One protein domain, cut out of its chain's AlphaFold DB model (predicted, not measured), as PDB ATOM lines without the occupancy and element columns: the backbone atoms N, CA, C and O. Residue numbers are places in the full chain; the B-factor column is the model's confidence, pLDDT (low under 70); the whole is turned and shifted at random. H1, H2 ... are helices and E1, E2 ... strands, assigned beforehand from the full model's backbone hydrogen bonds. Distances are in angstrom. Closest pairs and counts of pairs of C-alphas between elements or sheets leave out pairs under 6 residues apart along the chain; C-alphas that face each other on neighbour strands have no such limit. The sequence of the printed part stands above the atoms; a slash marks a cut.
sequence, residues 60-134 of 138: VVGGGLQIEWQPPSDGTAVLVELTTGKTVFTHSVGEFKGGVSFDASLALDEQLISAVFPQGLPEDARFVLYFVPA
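AT A GLANCE: This is residues 60 to 134 of the 138 residues of an uncharacterized protein of Verrucomicrobiales bacterium (UniProt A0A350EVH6). The six strands form a small, incompletely closed barrel: a twisted four-stranded sheet, E1, E6, E3 and E4, makes most of the wall, and the two-stranded ribbon E2 and E5 stands across from it, close to E1. The wall is open between E4 and E5, and the short helices H1 and H2 lie toward one end of the barrel. The printed part has 75 residues, with two named helices and six named strands in the order E1 E2 E3 E4 E5 H1 H2 E6; the sheets run E1 - E6 - E3 - E4 and E2 - E5, both antiparallel. The class is mixed, helices and strands. The whole is compact, with a radius of gyration of the C-alphas of 12.5 A, and spans 38 by 19 by 19 A, only just a rod.

HOW THE PARTS SIT: In the larger sheet, E6, residues 127 to 133, and E3, residues 75 to 81, are the inner strands, antiparallel at 160 degrees, with N 78 and O 130 2.8 A apart. E4, residues 86 to 93, is an edge strand and forms a hairpin with E3; N 77 and O 91 are 2.8 A apart. E1, residues 60 to 63, is the other edge strand, antiparallel to E6, with N 61 and O 129 2.9 A apart. The sheet is only just strongly twisted, its C-alphas lying up to 4.4 A off their best plane. E2, residues 66 to 69, and E5, residues 100 to 103, are antiparallel neighbours at 168 degrees, with N 67 and O 102 2.8 A apart. The closest C-alphas of E1 and E2 are those of Val 61 and Trp 69, 7.1 A apart. E5 is apart from E3 and E4. H1, residues 104 to 107, is on the larger sheet but only grazes it; its closest C-alphas to E6 are those of Ala 104 and Phe 127, 7.6 A. H2, residues 110 to 116, also only grazes that sheet; the closest C-alphas of H2 and E4 are those of Val 116 and Val 88, 6.8 A. H1 and H2 meet only through their link. In H2 every O i to N i+4 pair is within hydrogen-bond range; H1 is too short for such a pair.

IN THESE COORDINATES: E3 runs 20.0 A from C-alpha 75 at (143.631, 107.111, 113.062), E4 20.1 A and E6 19.7 A, ending at C-alpha 133 at (144.715, 110.966, 114.040). E1 begins at C-alpha 60 at (155.305, 109.821, 118.941) and measures 8.1 A. E2 and E5 measure 9.8 A each, H1 4.7 A and H2 10.0 A.

THE WHOLE: The C-alphas farthest apart are those of Lys 97 and Gln 119, 39.1 A. The printed part has no cut, and no link is long; the link from H2 to E6 has 10 residues. Mean pLDDT of the printed part is 84.1; residues 95 to 100 and 106 to 107 are under 70.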
ATOM      1  N   VAL A  60     154.657 110.985 118.323       91.12
ATOM      2  CA  VAL A  60     155.305 109.821 118.941       91.12
ATOM      3  C   VAL A  60     154.438 109.321 120.093       91.12
ATOM      4  O   VAL A  60     154.039 110.117 120.944       91.12
ATOM      5  N   VAL A  61     154.152 108.021 120.114       89.69
ATOM      6  CA  VAL A  61     153.338 107.379 121.161       89.69
ATOM      7  C   VAL A  61     154.088 106.292 121.931       89.69
ATOM      8  O   VAL A  61     153.660 105.911 123.014       89.69
ATOM      9  N   GLY A  62     155.232 105.839 121.419       89.62
ATOM     10  CA  GLY A  62     156.104 104.891 122.102       89.62
ATOM     11  C   GLY A  62     157.329 104.538 121.267       89.62
ATOM     12  O   GLY A  62     157.438 104.934 120.105       89.62
ATOM     13  N   GLY A  63     158.251 103.786 121.858       89.25
ATOM     14  CA  GLY A  63     159.436 103.279 121.175       89.25
ATOM     15  C   GLY A  63     159.970 102.015 121.838       89.25
ATOM     16  O   GLY A  63     159.706 101.774 123.015       89.25
ATOM     17  N   GLY A  64     160.720 101.229 121.073       87.19
ATOM     18  CA  GLY A  64     161.241  99.926 121.482       87.19
ATOM     19  C   GLY A  64     160.656  98.769 120.677       87.19
ATOM     20  O   GLY A  64     159.882  98.967 119.743       87.19
ATOM     21  N   LEU A  65     161.065  97.552 121.042       83.19
ATOM     22  CA  LEU A  65     160.616  96.325 120.384       83.19
ATOM     23  C   LEU A  65     159.194  95.920 120.778       83.19
ATOM     24  O   LEU A  65     158.538  95.221 120.024       83.19
ATOM     25  N   GLN A  66     158.704  96.380 121.926       84.94
ATOM     26  CA  GLN A  66     157.341  96.139 122.380       84.94
ATOM     27  C   GLN A  66     156.766  97.444 122.930       84.94
ATOM     28  O   GLN A  66     157.397  98.114 123.749       84.94
ATOM     29  N   ILE A  67     155.590  97.828 122.443       85.44
ATOM     30  CA  ILE A  67     154.926  99.095 122.739       85.44
ATOM     31  C   ILE A  67     153.463  98.799 123.054       85.44
ATOM     32  O   ILE A  67     152.684  98.442 122.175       85.44
ATOM     33  N   GLU A  68     153.077  98.997 124.307       86.19
ATOM     34  CA  GLU A  68     151.680  98.947 124.728       86.19
ATOM     35  C   GLU A  68     151.113 100.362 124.723       86.19
ATOM     36  O   GLU A  68     151.575 101.243 125.450       86.19
ATOM     37  N   TRP A  69     150.127 100.605 123.865       86.75
ATOM     38  CA  TRP A  69     149.567 101.934 123.688       86.75
ATOM     39  C   TRP A  69     148.086 101.883 123.325       86.75
ATOM     40  O   TRP A  69     147.636 101.072 122.521       86.75
ATOM     41  N   GLN A  70     147.308 102.795 123.906       87.69
ATOM     42  CA  GLN A  70     145.883 102.905 123.637       87.69
ATOM     43  C   GLN A  70     145.591 104.113 122.739       87.69
ATOM     44  O   GLN A  70     145.869 105.248 123.144       87.69
ATOM     45  N   PRO A  71     145.017 103.903 121.538       87.62
ATOM     46  CA  PRO A  71     144.659 105.000 120.654       87.62
ATOM     47  C   PRO A  71     143.562 105.867 121.288       87.62
ATOM     48  O   PRO A  71     142.513 105.343 121.664       87.62
ATOM     49  N   PRO A  72     143.768 107.194 121.406       85.06
ATOM     50  CA  PRO A  72     142.779 108.099 121.994       85.06
ATOM     51  C   PRO A  72     141.609 108.396 121.044       85.06
ATOM     52  O   PRO A  72     140.616 108.996 121.446       85.06
ATOM     53  N   SER A  73     141.755 108.052 119.766       88.38
ATOM     54  CA  SER A  73     140.757 108.221 118.719       88.38
ATOM     55  C   SER A  73     141.112 107.339 117.530       88.38
ATOM     56  O   SER A  73     142.223 106.813 117.452       88.38
ATOM     57  N   ASP A  74     140.216 107.288 116.552       90.00
ATOM     58  CA  ASP A  74     140.515 106.712 115.246       90.00
ATOM     59  C   ASP A  74     141.719 107.402 114.586       90.00
ATOM     60  O   ASP A  74     141.944 108.612 114.748       90.00
ATOM     61  N   GLY A  75     142.493 106.628 113.829       90.19
ATOM     62  CA  GLY A  75     143.631 107.111 113.062       90.19
ATOM     63  C   GLY A  75     144.524 105.988 112.550       90.19
ATOM     64  O   GLY A  75     144.088 104.865 112.312       90.19
ATOM     65  N   THR A  76     145.799 106.304 112.368       90.50
ATOM     66  CA  THR A  76     146.794 105.402 111.796       90.50
ATOM     67  C   THR A  76     148.029 105.360 112.680       90.50
ATOM     68  O   THR A  76     148.638 106.392 112.964       90.50
ATOM     69  N   ALA A  77     148.410 104.161 113.099       89.69
ATOM     70  CA  ALA A  77     149.673 103.882 113.757       89.69
ATOM     71  C   ALA A  77     150.728 103.504 112.704       89.69
ATOM     72  O   ALA A  77     150.463 102.707 111.805       89.69
ATOM     73  N   VAL A  78     151.921 104.081 112.803       89.00
ATOM     74  CA  VAL A  78     153.026 103.886 111.858       89.00
ATOM     75  C   VAL A  78     154.277 103.550 112.653       89.00
ATOM     76  O   VAL A  78     154.757 104.379 113.426       89.00
ATOM     77  N   LEU A  79     154.802 102.340 112.477       88.94
ATOM     78  CA  LEU A  79     156.045 101.913 113.115       88.94
ATOM     79  C   LEU A  79     157.215 102.192 112.176       88.94
ATOM     80  O   LEU A  79     157.208 101.747 111.025       88.94
ATOM     81  N   VAL A  80     158.218 102.910 112.670       88.75
ATOM     82  CA  VAL A  80     159.374 103.325 111.873       88.75
ATOM     83  C   VAL A  80     160.669 103.013 112.589       88.75
ATOM     84  O   VAL A  80     160.798 103.225 113.793       88.75
ATOM     85  N   GLU A  81     161.629 102.524 111.814       90.06
ATOM     86  CA  GLU A  81     163.004 102.314 112.235       90.06
ATOM     87  C   GLU A  81     163.793 103.607 111.966       90.06
ATOM     88  O   GLU A  81     163.844 104.097 110.838       90.06
ATOM     89  N   LEU A  82     164.344 104.220 113.013       88.81
ATOM     90  CA  LEU A  82     164.904 105.571 112.976       88.81
ATOM     91  C   LEU A  82     166.295 105.662 112.346       88.81
ATOM     92  O   LEU A  82     166.658 106.742 111.882       88.81
ATOM     93  N   THR A  83     167.084 104.588 112.353       87.31
ATOM     94  CA  THR A  83     168.440 104.591 111.790       87.31
ATOM     95  C   THR A  83     168.386 104.712 110.270       87.31
ATOM     96  O   THR A  83     169.135 105.486 109.676       87.31
ATOM     97  N   THR A  84     167.450 104.013 109.633       85.50
ATOM     98  CA  THR A  84     167.229 104.043 108.181       85.50
ATOM     99  C   THR A  84     166.076 104.954 107.762       85.50
ATOM    100  O   THR A  84     165.970 105.303 106.587       85.50
ATOM    101  N   GLY A  85     165.198 105.330 108.696       87.06
ATOM    102  CA  GLY A  85     163.973 106.087 108.431       87.06
ATOM    103  C   GLY A  85     162.877 105.272 107.740       87.06
ATOM    104  O   GLY A  85     161.921 105.855 107.227       87.06
ATOM    105  N   LYS A  86     163.010 103.942 107.676       87.25
ATOM    106  CA  LYS A  86     162.077 103.074 106.951       87.25
ATOM    107  C   LYS A  86     160.822 102.784 107.760       87.25
ATOM    108  O   LYS A  86     160.883 102.439 108.940       87.25
ATOM    109  N   THR A  87     159.681 102.850 107.081       88.19
ATOM    110  CA  THR A  87     158.412 102.372 107.628       88.19
ATOM    111  C   THR A  87     158.390 100.856 107.628       88.19
ATOM    112  O   THR A  87     158.479 100.227 106.578       88.19
ATOM    113  N   VAL A  88     158.255 100.289 108.822       86.38
ATOM    114  CA  VAL A  88     158.183  98.848 109.062       86.38
ATOM    115  C   VAL A  88     156.755  98.366 108.837       86.38
ATOM    116  O   VAL A  88     156.531  97.397 108.120       86.38
ATOM    117  N   PHE A  89     155.775  99.073 109.408       83.56
ATOM    118  CA  PHE A  89     154.365  98.728 109.266       83.56
ATOM    119  C   PHE A  89     153.451  99.941 109.455       83.56
ATOM    120  O   PHE A  89     153.805 100.920 110.113       83.56
ATOM    121  N   THR A  90     152.255  99.866 108.872       87.31
ATOM    122  CA  THR A  90     151.183 100.857 109.012       87.31
ATOM    123  C   THR A  90     149.888 100.135 109.360       87.31
ATOM    124  O   THR A  90     149.477  99.223 108.647       87.31
ATOM    125  N   HIS A  91     149.232 100.557 110.439       84.94
ATOM    126  CA  HIS A  91     147.989  99.967 110.919       84.94
ATOM    127  C   HIS A  91     146.926 101.036 111.139       84.94
ATOM    128  O   HIS A  91     147.162 102.010 111.853       84.94
ATOM    129  N   SER A  92     145.736 100.844 110.580       87.25
ATOM    130  CA  SER A  92     144.580 101.656 110.961       87.25
ATOM    131  C   SER A  92     144.100 101.221 112.339       87.25
ATOM    132  O   SER A  92     143.828 100.044 112.559       87.25
ATOM    133  N   VAL A  93     143.993 102.170 113.261       86.38
ATOM    134  CA  VAL A  93     143.516 101.942 114.626       86.38
ATOM    135  C   VAL A  93     142.209 102.698 114.830       86.38
ATOM    136  O   VAL A  93     142.083 103.850 114.419       86.38
ATOM    137  N   GLY A  94     141.231 102.038 115.444       80.75
ATOM    138  CA  GLY A  94     140.011 102.680 115.930       80.75
ATOM    139  C   GLY A  94     140.122 103.024 117.414       80.75
ATOM    140  O   GLY A  94     141.013 102.517 118.102       80.75
ATOM    141  N   GLU A  95     139.202 103.840 117.924       69.31
ATOM    142  CA  GLU A  95     139.009 104.031 119.363       69.31
ATOM    143  C   GLU A  95     138.757 102.664 120.023       69.31
ATOM    144  O   GLU A  95     137.686 102.068 119.898       69.31
ATOM    145  N   PHE A  96     139.769 102.135 120.710       62.22
ATOM    146  CA  PHE A  96     139.693 100.823 121.342       62.22
ATOM    147  C   PHE A  96     139.820 100.979 122.850       62.22
ATOM    148  O   PHE A  96     140.839 101.449 123.349       62.22
ATOM    149  N   LYS A  97     138.805 100.540 123.604       55.69
ATOM    150  CA  LYS A  97     138.788 100.604 125.080       55.69
ATOM    151  C   LYS A  97     139.742  99.614 125.774       55.69
ATOM    152  O   LYS A  97     139.872  99.687 126.990       55.69
ATOM    153  N   GLY A  98     140.429  98.745 125.027       57.47
ATOM    154  CA  GLY A  98     141.299  97.689 125.568       57.47
ATOM    155  C   GLY A  98     142.812  97.880 125.405       57.47
ATOM    156  O   GLY A  98     143.555  97.009 125.840       57.47
ATOM    157  N   GLY A  99     143.277  98.977 124.795       64.38
ATOM    158  CA  GLY A  99     144.689  99.126 124.418       64.38
ATOM    159  C   GLY A  99     145.076  98.275 123.201       64.38
ATOM    160  O   GLY A  99     144.395  97.312 122.853       64.38
ATOM    161  N   VAL A 100     146.151  98.663 122.517       69.75
ATOM    162  CA  VAL A 100     146.763  97.909 121.418       69.75
ATOM    163  C   VAL A 100     148.211  97.629 121.808       69.75
ATOM    164  O   VAL A 100     148.932  98.530 122.233       69.75
ATOM    165  N   SER A 101     148.638  96.376 121.685       73.25
ATOM    166  CA  SER A 101     150.042  96.009 121.864       73.25
ATOM    167  C   SER A 101     150.695  95.864 120.497       73.25
ATOM    168  O   SER A 101     150.202  95.131 119.640       73.25
ATOM    169  N   PHE A 102     151.779  96.598 120.288       74.56
ATOM    170  CA  PHE A 102     152.627  96.513 119.113       74.56
ATOM    171  C   PHE A 102     153.924  95.826 119.512       74.56
ATOM    172  O   PHE A 102     154.737  96.403 120.229       74.56
ATOM    173  N   ASP A 103     154.129  94.610 119.026       77.50
ATOM    174  CA  ASP A 103     155.394  93.900 119.170       77.50
ATOM    175  C   ASP A 103     156.135  93.948 117.832       77.50
ATOM    176  O   ASP A 103     155.784  93.261 116.872       77.50
ATOM    177  N   ALA A 104     157.142  94.814 117.755       70.31
ATOM    178  CA  ALA A 104     158.042  94.899 116.619       70.31
ATOM    179  C   ALA A 104     158.786  93.576 116.403       70.31
ATOM    180  O   ALA A 104     159.040  93.230 115.261       70.31
ATOM    181  N   SER A 105     159.085  92.803 117.449       70.12
ATOM    182  CA  SER A 105     159.749  91.495 117.320       70.12
ATOM    183  C   SER A 105     158.875  90.486 116.574       70.12
ATOM    184  O   SER A 105     159.387  89.718 115.769       70.12
ATOM    185  N   LEU A 106     157.557  90.507 116.808       64.06
ATOM    186  CA  LEU A 106     156.596  89.681 116.066       64.06
ATOM    187  C   LEU A 106     156.297  90.241 114.670       64.06
ATOM    188  O   LEU A 106     156.006  89.476 113.755       64.06
ATOM    189  N   ALA A 107     156.350  91.566 114.503       68.19
ATOM    190  CA  ALA A 107     156.133  92.218 113.213       68.19
ATOM    191  C   ALA A 107     157.345  92.108 112.268       68.19
ATOM    192  O   ALA A 107     157.183  92.199 111.054       68.19
ATOM    193  N   LEU A 108     158.551  91.929 112.811       76.81
ATOM    194  CA  LEU A 108     159.805  91.749 112.082       76.81
ATOM    195  C   LEU A 108     160.060  90.257 111.834       76.81
ATOM    196  O   LEU A 108     161.004  89.679 112.370       76.81
ATOM    197  N   ASP A 109     159.220  89.625 111.017       83.88
ATOM    198  CA  ASP A 109     159.531  88.288 110.508       83.88
ATOM    199  C   ASP A 109     160.639  88.341 109.434       83.88
ATOM    200  O   ASP A 109     160.994  89.405 108.917       83.88
ATOM    201  N   GLU A 110     161.219  87.189 109.079       84.06
ATOM    202  CA  GLU A 110     162.307  87.136 108.089       84.06
ATOM    203  C   GLU A 110     161.905  87.710 106.721       84.06
ATOM    204  O   GLU A 110     162.745  88.272 106.012       84.06
ATOM    205  N   GLN A 111     160.630  87.596 106.343       86.69
ATOM    206  CA  GLN A 111     160.128  88.080 105.057       86.69
ATOM    207  C   GLN A 111     160.072  89.609 105.046       86.69
ATOM    208  O   GLN A 111     160.545  90.243 104.101       86.69
ATOM    209  N   LEU A 112     159.557  90.205 106.119       84.31
ATOM    210  CA  LEU A 112     159.472  91.642 106.301       84.31
ATOM    211  C   LEU A 112     160.856  92.254 106.496       84.31
ATOM    212  O   LEU A 112     161.150  93.282 105.885       84.31
ATOM    213  N   ILE A 113     161.738  91.607 107.264       87.12
ATOM    214  CA  ILE A 113     163.137  92.032 107.389       87.12
ATOM    215  C   ILE A 113     163.802  92.023 106.015       87.12
ATOM    216  O   ILE A 113     164.392  93.025 105.638       87.12
ATOM    217  N   SER A 114     163.662  90.959 105.226       88.62
ATOM    218  CA  SER A 114     164.280  90.891 103.894       88.62
ATOM    219  C   SER A 114     163.706  91.929 102.921       88.62
ATOM    220  O   SER A 114     164.434  92.468 102.085       88.62
ATOM    221  N   ALA A 115     162.412  92.241 103.034       89.38
ATOM    222  CA  ALA A 115     161.740  93.222 102.186       89.38
ATOM    223  C   ALA A 115     162.107  94.670 102.552       89.38
ATOM    224  O   ALA A 115     162.421  95.482 101.680       89.38
ATOM    225  N   VAL A 116     162.071  95.006 103.844       87.88
ATOM    226  CA  VAL A 116     162.318  96.365 104.339       87.88
ATOM    227  C   VAL A 116     163.818  96.616 104.498       87.88
ATOM    228  O   VAL A 116     164.305  97.688 104.141       87.88
ATOM    229  N   PHE A 117     164.581  95.625 104.946       90.31
ATOM    230  CA  PHE A 117     166.015  95.679 105.228       90.31
ATOM    231  C   PHE A 117     166.776  94.583 104.453       90.31
ATOM    232  O   PHE A 117     167.304  93.648 105.050       90.31
ATOM    233  N   PRO A 118     166.923  94.705 103.119       88.06
ATOM    234  CA  PRO A 118     167.588  93.683 102.300       88.06
ATOM    235  C   PRO A 118     169.070  93.454 102.651       88.06
ATOM    236  O   PRO A 118     169.652  92.465 102.226       88.06
ATOM    237  N   GLN A 119     169.682  94.364 103.413       89.38
ATOM    238  CA  GLN A 119     171.056  94.257 103.920       89.38
ATOM    239  C   GLN A 119     171.119  93.723 105.364       89.38
ATOM    240  O   GLN A 119     172.187  93.713 105.970       89.38
ATOM    241  N   GLY A 120     169.981  93.311 105.926       85.69
ATOM    242  CA  GLY A 120     169.826  93.003 107.343       85.69
ATOM    243  C   GLY A 120     169.412  94.218 108.175       85.69
ATOM    244  O   GLY A 120     169.566  95.374 107.766       85.69
ATOM    245  N   LEU A 121     168.846  93.935 109.350       87.31
ATOM    246  CA  LEU A 121     168.464  94.952 110.322       87.31
ATOM    247  C   LEU A 121     169.730  95.566 110.962       87.31
ATOM    248  O   LEU A 121     170.617  94.808 111.353       87.31
ATOM    249  N   PRO A 122     169.833  96.903 111.088       87.31
ATOM    250  CA  PRO A 122     170.959  97.541 111.771       87.31
ATOM    251  C   PRO A 122     171.111  97.066 113.224       87.31
ATOM    252  O   PRO A 122     170.114  96.879 113.921       87.31
ATOM    253  N   GLU A 123     172.347  96.930 113.711       87.62
ATOM    254  CA  GLU A 123     172.613  96.543 115.109       87.62
ATOM    255  C   GLU A 123     172.116  97.590 116.119       87.62
ATOM    256  O   GLU A 123     171.732  97.258 117.237       87.62
ATOM    257  N   ASP A 124     172.092  98.860 115.717       88.94
ATOM    258  CA  ASP A 124     171.601  99.996 116.495       88.94
ATOM    259  C   ASP A 124     170.168 100.404 116.104       88.94
ATOM    260  O   ASP A 124     169.768 101.554 116.322       88.94
ATOM    261  N   ALA A 125     169.396  99.486 115.508       87.81
ATOM    262  CA  ALA A 125     168.035  99.753 115.062       87.81
ATOM    263  C   ALA A 125     167.155 100.257 116.214       87.81
ATOM    264  O   ALA A 125     167.084  99.669 117.297       87.81
ATOM    265  N   ARG A 126     166.446 101.360 115.963       89.06
ATOM    266  CA  ARG A 126     165.558 101.989 116.951       89.06
ATOM    267  C   ARG A 126     164.173 102.136 116.370       89.06
ATOM    268  O   ARG A 126     163.981 102.875 115.413       89.06
ATOM    269  N   PHE A 127     163.198 101.492 116.994       89.12
ATOM    270  CA  PHE A 127     161.814 101.538 116.544       89.12
ATOM    271  C   PHE A 127     161.018 102.575 117.324       89.12
ATOM    272  O   PHE A 127     161.086 102.630 118.554       89.12
ATOM    273  N   VAL A 128     160.249 103.386 116.604       90.81
ATOM    274  CA  VAL A 128     159.337 104.376 117.170       90.81
ATOM    275  C   VAL A 128     157.975 104.238 116.517       90.81
ATOM    276  O   VAL A 128     157.854 104.174 115.292       90.81
ATOM    277  N   LEU A 129     156.944 104.204 117.355       90.25
ATOM    278  CA  LEU A 129     155.559 104.204 116.927       90.25
ATOM    279  C   LEU A 129     155.050 105.641 116.880       90.25
ATOM    280  O   LEU A 129     155.082 106.379 117.872       90.25
ATOM    281  N   TYR A 130     154.554 106.018 115.712       91.19
ATOM    282  CA  TYR A 130     153.880 107.278 115.470       91.19
ATOM    283  C   TYR A 130     152.382 107.048 115.326       91.19
ATOM    284  O   TYR A 130     151.952 106.033 114.788       91.19
ATOM    285  N   PHE A 131     151.585 108.019 115.753       91.00
ATOM    286  CA  PHE A 131     150.145 108.046 115.551       91.00
ATOM    287  C   PHE A 131     149.736 109.290 114.769       91.00
ATOM    288  O   PHE A 131     150.106 110.412 115.123       91.00
ATOM    289  N   VAL A 132     148.941 109.080 113.726       91.00
ATOM    290  CA  VAL A 132     148.304 110.117 112.919       91.00
ATOM    291  C   VAL A 132     146.795 110.016 113.155       91.00
ATOM    292  O   VAL A 132     146.192 109.039 112.715       91.00
ATOM    293  N   PRO A 133     146.164 110.973 113.853       90.06
ATOM    294  CA  PRO A 133     144.715 110.966 114.040       90.06
ATOM    295  C   PRO A 133     143.980 111.028 112.698       90.06
ATOM    296  O   PRO A 133     144.418 111.739 111.791       90.06
ATOM    297  N   ALA A 134     142.852 110.327 112.584       88.56
ATOM    298  CA  ALA A 134     141.964 110.489 111.442       88.56
ATOM    299  C   ALA A 134     141.447 111.932 111.403       88.56
ATOM    300  O   ALA A 134     141.106 112.508 112.443       88.56
TER     301      ALA A 134